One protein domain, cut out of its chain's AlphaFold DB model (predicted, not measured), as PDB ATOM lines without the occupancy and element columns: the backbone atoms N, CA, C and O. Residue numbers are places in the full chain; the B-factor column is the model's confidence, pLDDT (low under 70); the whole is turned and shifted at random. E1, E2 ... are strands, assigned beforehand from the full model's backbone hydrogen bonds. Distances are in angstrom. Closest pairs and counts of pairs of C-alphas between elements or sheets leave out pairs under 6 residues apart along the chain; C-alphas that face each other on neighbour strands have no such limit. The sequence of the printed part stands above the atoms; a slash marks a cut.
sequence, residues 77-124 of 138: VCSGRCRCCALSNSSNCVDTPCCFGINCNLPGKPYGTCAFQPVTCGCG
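AT A GLANCE: This is residues 77 to 124 of the 138 residues of an uncharacterized protein of Digitaria exilis (UniProt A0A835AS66). The model is a long, thin rod made of two hairpins set one after the other along one long strand, E2. The short strand E1 lies along one stretch of E2 and E3 along the next, and the rod has a tight turn at residues 87 and 88 at one end and a loop of residues 105 to 113 at the other. Neither end of the printed part lies at a tip of the rod, and the first and last printed C-alphas, those of Val 77 and Gly 124, are 18.1 A apart. The 48 printed residues hold no named helix and three named strands, E1, E2 and E3 along the chain, in a sheet of order E1, E2, E3, all antiparallel; the class is all strand, with 30 of the 48 printed residues in the strands. The whole is only just extended, close to loose, with a radius of gyration of the C-alphas of 14.8 A and spans of 47 by 16 by 14 A.

HOW THE PARTS SIT: The inner strand of the sheet is E2, residues 89 to 104, which bends by 93 degrees at residue 92. Its pairing is staggered: residues 89 to 97 pair with the edge strand E1, residues 81 to 86, and residues 98 to 104 pair with the other edge strand E3, residues 114 to 121. The three form a meander, each strand the antiparallel neighbour of the one before. E1 and E2 are a hairpin with an angle of 136 degrees between their directions. The C-alphas of Cys 85 and Cys 93 face each other at 4.0 A, and N 84 and O 94 are within hydrogen-bond range at 2.8 A, as are N 96 and O 82 at 2.8 A. E2 and E3 are a hairpin too, with an angle of 166 degrees between their directions. The C-alphas of Cys 104 and Cys 114 face each other at 3.9 A, and N 119 and O 99 are within hydrogen-bond range at 2.8 A, as are N 103 and O 115 at 3.0 A. The closest C-alphas of E1 and E3 are those of Cys 82 and Cys 121, 5.6 A apart, while their centres are 17.6 A apart.

IN THESE COORDINATES: E2, the longest strand, measures 38.0 A from first to last C-alpha, from Asn 89 at (23.521, 5.246, 29.819) to Cys 104 at (46.677, 33.032, 41.406). E1 measures 16.6 A and begins with C-alpha 81 at (41.220, 10.386, 37.783). E3 measures 20.6 A and ends with C-alpha 121 at (36.620, 16.702, 35.624).

THE WHOLE: The two C-alphas farthest apart are those of Asn 89 and Pro 110, 46.7 A. The printed part runs from residue 77 to 124 with no cut. The link from E1 to E2 is tight, with 2 residues, and that from E2 to E3 is short, with 9. The mean pLDDT of the printed part is 77.2, and residues 77 to 80, 118 and 124 are under 70.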
ATOM      1  N   VAL A  77      38.530  18.874  44.629       57.78
ATOM      2  CA  VAL A  77      39.802  18.562  43.987       57.78
ATOM      3  C   VAL A  77      39.683  17.154  43.430       57.78
ATOM      4  O   VAL A  77      39.634  16.169  44.173       57.78
ATOM      5  N   CYS A  78      39.585  17.046  42.115       66.69
ATOM      6  CA  CYS A  78      39.526  15.754  41.465       66.69
ATOM      7  C   CYS A  78      40.851  15.008  41.743       66.69
ATOM      8  O   CYS A  78      41.933  15.526  41.471       66.69
ATOM      9  N   SER A  79      40.788  13.819  42.357       64.31
ATOM     10  CA  SER A  79      41.964  13.078  42.855       64.31
ATOM     11  C   SER A  79      42.690  12.301  41.744       64.31
ATOM     12  O   SER A  79      42.825  11.081  41.798       64.31
ATOM     13  N   GLY A  80      43.120  13.005  40.695       64.56
ATOM     14  CA  GLY A  80      43.928  12.480  39.587       64.56
ATOM     15  C   GLY A  80      43.145  11.791  38.464       64.56
ATOM     16  O   GLY A  80      43.464  12.000  37.293       64.56
ATOM     17  N   ARG A  81      42.097  11.020  38.783       73.19
ATOM     18  CA  ARG A  81      41.220  10.386  37.783       73.19
ATOM     19  C   ARG A  81      39.748  10.695  38.024       73.19
ATOM     20  O   ARG A  81      39.235  10.547  39.133       73.19
ATOM     21  N   CYS A  82      39.080  11.084  36.951       79.31
ATOM     22  CA  CYS A  82      37.655  11.335  36.863       79.31
ATOM     23  C   CYS A  82      36.975  10.190  36.131       79.31
ATOM     24  O   CYS A  82      37.543   9.633  35.201       79.31
ATOM     25  N   ARG A  83      35.744   9.867  36.527       83.88
ATOM     26  CA  ARG A  83      34.891   8.944  35.783       83.88
ATOM     27  C   ARG A  83      33.736   9.727  35.194       83.88
ATOM     28  O   ARG A  83      32.980  10.343  35.943       83.88
ATOM     29  N   CYS A  84      33.624   9.717  33.878       82.94
ATOM     30  CA  CYS A  84      32.572  10.377  33.128       82.94
ATOM     31  C   CYS A  84      31.666   9.305  32.544       82.94
ATOM     32  O   CYS A  84      32.163   8.420  31.861       82.94
ATOM     33  N   CYS A  85      30.365   9.368  32.790       85.62
ATOM     34  CA  CYS A  85      29.422   8.411  32.216       85.62
ATOM     35  C   CYS A  85      28.457   9.123  31.278       85.62
ATOM     36  O   CYS A  85      28.148  10.298  31.488       85.62
ATOM     37  N   ALA A  86      28.008   8.415  30.247       84.56
ATOM     38  CA  ALA A  86      26.994   8.908  29.337       84.56
ATOM     39  C   ALA A  86      25.712   9.202  30.122       84.56
ATOM     40  O   ALA A  86      25.234   8.361  30.886       84.56
ATOM     41  N   LEU A  87      25.139  10.383  29.913       78.00
ATOM     42  CA  LEU A  87      23.897  10.793  30.560       78.00
ATOM     43  C   LEU A  87      22.740   9.852  30.183       78.00
ATOM     44  O   LEU A  87      21.891   9.546  31.012       78.00
ATOM     45  N   SER A  88      22.756   9.345  28.947       79.19
ATOM     46  CA  SER A  88      21.783   8.383  28.425       79.19
ATOM     47  C   SER A  88      22.011   6.947  28.903       79.19
ATOM     48  O   SER A  88      21.092   6.135  28.835       79.19
ATOM     49  N   ASN A  89      23.213   6.603  29.380       78.25
ATOM     50  CA  ASN A  89      23.521   5.246  29.819       78.25
ATOM     51  C   ASN A  89      24.639   5.215  30.872       78.25
ATOM     52  O   ASN A  89      25.828   5.257  30.555       78.25
ATOM     53  N   SER A  90      24.255   5.038  32.139       73.81
ATOM     54  CA  SER A  90      25.174   5.013  33.284       73.81
ATOM     55  C   SER A  90      26.157   3.835  33.294       73.81
ATOM     56  O   SER A  90      27.065   3.819  34.122       73.81
ATOM     57  N   SER A  91      25.978   2.840  32.418       81.25
ATOM     58  CA  SER A  91      26.933   1.738  32.233       81.25
ATOM     59  C   SER A  91      28.069   2.084  31.265       81.25
ATOM     60  O   SER A  91      29.128   1.458  31.310       81.25
ATOM     61  N   ASN A  92      27.883   3.106  30.425       84.56
ATOM     62  CA  ASN A  92      28.900   3.570  29.498       84.56
ATOM     63  C   ASN A  92      29.708   4.693  30.150       84.56
ATOM     64  O   ASN A  92      29.306   5.860  30.141       84.56
ATOM     65  N   CYS A  93      30.831   4.320  30.760       85.19
ATOM     66  CA  CYS A  93      31.712   5.239  31.460       85.19
ATOM     67  C   CYS A  93      33.123   5.219  30.881       85.19
ATOM     68  O   CYS A  93      33.686   4.164  30.598       85.19
ATOM     69  N   VAL A  94      33.723   6.400  30.802       83.81
ATOM     70  CA  VAL A  94      35.113   6.622  30.424       83.81
ATOM     71  C   VAL A  94      35.851   7.271  31.589       83.81
ATOM     72  O   VAL A  94      35.370   8.225  32.205       83.81
ATOM     73  N   ASP A  95      37.023   6.738  31.919       82.94
ATOM     74  CA  ASP A  95      37.902   7.353  32.908       82.94
ATOM     75  C   ASP A  95      38.780   8.405  32.205       82.94
ATOM     76  O   ASP A  95      39.488   8.105  31.244       82.94
ATOM     77  N   THR A  96      38.724   9.649  32.677       77.25
ATOM     78  CA  THR A  96      39.435  10.803  32.112       77.25
ATOM     79  C   THR A  96      40.372  11.429  33.151       77.25
ATOM     80  O   THR A  96      40.121  11.340  34.359       77.25
ATOM     81  N   PRO A  97      41.494  12.045  32.736       76.56
ATOM     82  CA  PRO A  97      42.357  12.766  33.664       76.56
ATOM     83  C   PRO A  97      41.662  14.026  34.197       76.56
ATOM     84  O   PRO A  97      40.813  14.622  33.534       76.56
ATOM     85  N   CYS A  98      42.039  14.447  35.403       78.94
ATOM     86  CA  CYS A  98      41.578  15.718  35.955       78.94
ATOM     87  C   CYS A  98      42.136  16.898  35.162       78.94
ATOM     88  O   CYS A  98      43.299  16.893  34.756       78.94
ATOM     89  N   CYS A  99      41.326  17.937  35.000       78.25
ATOM     90  CA  CYS A  99      41.777  19.180  34.404       78.25
ATOM     91  C   CYS A  99      42.529  20.003  35.446       78.25
ATOM     92  O   CYS A  99      42.043  20.222  36.559       78.25
ATOM     93  N   PHE A 100      43.713  20.469  35.067       77.56
ATOM     94  CA  PHE A 100      44.547  21.330  35.891       77.56
ATOM     95  C   PHE A 100      44.425  22.769  35.418       77.56
ATOM     96  O   PHE A 100      44.320  23.039  34.224       77.56
ATOM     97  N   GLY A 101      44.459  23.689  36.370       75.38
ATOM     98  CA  GLY A 101      44.445  25.117  36.119       75.38
ATOM     99  C   GLY A 101      45.422  25.815  37.044       75.38
ATOM    100  O   GLY A 101      45.776  25.307  38.112       75.38
ATOM    101  N   ILE A 102      45.865  26.984  36.604       79.56
ATOM    102  CA  ILE A 102      46.719  27.865  37.387       79.56
ATOM    103  C   ILE A 102      45.795  28.825  38.128       79.56
ATOM    104  O   ILE A 102      45.042  29.563  37.496       79.56
ATOM    105  N   ASN A 103      45.835  28.792  39.457       73.81
ATOM    106  CA  ASN A 103      45.102  29.735  40.291       73.81
ATOM    107  C   ASN A 103      46.078  30.672  40.991       73.81
ATOM    108  O   ASN A 103      47.028  30.205  41.622       73.81
ATOM    109  N   CYS A 104      45.840  31.970  40.860       82.06
ATOM    110  CA  CYS A 104      46.677  33.032  41.406       82.06
ATOM    111  C   CYS A 104      46.021  33.668  42.632       82.06
ATOM    112  O   CYS A 104      44.822  33.518  42.843       82.06
ATOM    113  N   ASN A 105      46.803  34.410  43.420       78.75
ATOM    114  CA  ASN A 105      46.334  35.105  44.627       78.75
ATOM    115  C   ASN A 105      45.764  34.138  45.674       78.75
ATOM    116  O   ASN A 105      44.681  34.334  46.221       78.75
ATOM    117  N   LEU A 106      46.509  33.064  45.932       78.12
ATOM    118  CA  LEU A 106      46.162  32.091  46.962       78.12
ATOM    119  C   LEU A 106      46.087  32.778  48.340       78.12
ATOM    120  O   LEU A 106      46.971  33.578  48.661       78.12
ATOM    121  N   PRO A 107      45.087  32.448  49.176       74.19
ATOM    122  CA  PRO A 107      44.983  33.005  50.519       74.19
ATOM    123  C   PRO A 107      46.245  32.677  51.326       74.19
ATOM    124  O   PRO A 107      46.772  31.567  51.261       74.19
ATOM    125  N   GLY A 108      46.762  33.668  52.055       76.19
ATOM    126  CA  GLY A 108      48.011  33.536  52.811       76.19
ATOM    127  C   GLY A 108      49.291  33.550  51.963       76.19
ATOM    128  O   GLY A 108      50.367  33.293  52.503       76.19
ATOM    129  N   LYS A 109      49.214  33.856  50.658       78.69
ATOM    130  CA  LYS A 109      50.382  34.084  49.794       78.69
ATOM    131  C   LYS A 109      50.444  35.527  49.280       78.69
ATOM    132  O   LYS A 109      49.404  36.161  49.117       78.69
ATOM    133  N   PRO A 110      51.653  36.052  49.002       85.44
ATOM    134  CA  PRO A 110      51.798  37.382  48.424       85.44
ATOM    135  C   PRO A 110      51.130  37.460  47.044       85.44
ATOM    136  O   PRO A 110      51.080  36.468  46.302       85.44
ATOM    137  N   TYR A 111      50.630  38.651  46.712       83.81
ATOM    138  CA  TYR A 111      49.964  38.943  45.443       83.81
ATOM    139  C   TYR A 111      50.792  38.486  44.239       83.81
ATOM    140  O   TYR A 111      52.015  38.616  44.220       83.81
ATOM    141  N   GLY A 112      50.111  37.925  43.239       81.25
ATOM    142  CA  GLY A 112      50.746  37.377  42.040       81.25
ATOM    143  C   GLY A 112      51.288  35.952  42.193       81.25
ATOM    144  O   GLY A 112      51.719  35.364  41.204       81.25
ATOM    145  N   THR A 113      51.229  35.345  43.384       84.31
ATOM    146  CA  THR A 113      51.608  33.933  43.524       84.31
ATOM    147  C   THR A 113      50.532  33.025  42.946       84.31
ATOM    148  O   THR A 113      49.377  33.092  43.372       84.31
ATOM    149  N   CYS A 114      50.929  32.127  42.044       81.25
ATOM    150  CA  CYS A 114      50.042  31.135  41.451       81.25
ATOM    151  C   CYS A 114      50.472  29.698  41.769       81.25
ATOM    152  O   CYS A 114      51.650  29.424  41.993       81.25
ATOM    153  N   ALA A 115      49.515  28.772  41.777       80.25
ATOM    154  CA  ALA A 115      49.765  27.344  41.925       80.25
ATOM    155  C   ALA A 115      48.937  26.527  40.931       80.25
ATOM    156  O   ALA A 115      47.815  26.895  40.574       80.25
ATOM    157  N   PHE A 116      49.498  25.389  40.526       80.06
ATOM    158  CA  PHE A 116      48.776  24.365  39.789       80.06
ATOM    159  C   PHE A 116      47.835  23.629  40.737       80.06
ATOM    160  O   PHE A 116      48.281  23.038  41.720       80.06
ATOM    161  N   GLN A 117      46.542  23.642  40.428       71.00
ATOM    162  CA  GLN A 117      45.538  22.900  41.181       71.00
ATOM    163  C   GLN A 117      44.586  22.134  40.247       71.00
ATOM    164  O   GLN A 117      44.280  22.619  39.152       71.00
ATOM    165  N   PRO A 118      44.103  20.942  40.649       67.06
ATOM    166  CA  PRO A 118      43.042  20.237  39.932       67.06
ATOM    167  C   PRO A 118      41.733  21.022  40.065       67.06
ATOM    168  O   PRO A 118      41.240  21.205  41.177       67.06
ATOM    169  N   VAL A 119      41.185  21.500  38.947       71.25
ATOM    170  CA  VAL A 119      40.014  22.393  38.939       71.25
ATOM    171  C   VAL A 119      38.724  21.591  38.811       71.25
ATOM    172  O   VAL A 119      37.824  21.756  39.629       71.25
ATOM    173  N   THR A 120      38.620  20.717  37.800       72.00
ATOM    174  CA  THR A 120      37.403  19.932  37.521       72.00
ATOM    175  C   THR A 120      37.684  18.653  36.715       72.00
ATOM    176  O   THR A 120      38.777  18.442  36.184       72.00
ATOM    177  N   CYS A 121      36.666  17.795  36.592       75.94
ATOM    178  CA  CYS A 121      36.620  16.702  35.624       75.94
ATOM    179  C   CYS A 121      36.105  17.205  34.266       75.94
ATOM    180  O   CYS A 121      34.938  17.581  34.165       75.94
ATOM    181  N   GLY A 122      36.942  17.184  33.224       73.94
ATOM    182  CA  GLY A 122      36.571  17.593  31.863       73.94
ATOM    183  C   GLY A 122      36.003  16.438  31.043       73.94
ATOM    184  O   GLY A 122      36.720  15.823  30.256       73.94
ATOM    185  N   CYS A 123      34.721  16.124  31.229       73.69
ATOM    186  CA  CYS A 123      34.011  15.104  30.454       73.69
ATOM    187  C   CYS A 123      33.720  15.590  29.019       73.69
ATOM    188  O   CYS A 123      32.593  15.934  28.695       73.69
ATOM    189  N   GLY A 124      34.754  15.676  28.178       69.88
ATOM    190  CA  GLY A 124      34.653  16.075  26.765       69.88
ATOM    191  C   GLY A 124      35.799  16.981  26.312       69.88
ATOM    192  O   GLY A 124      36.373  16.778  25.248       69.88
TER     193      GLY A 124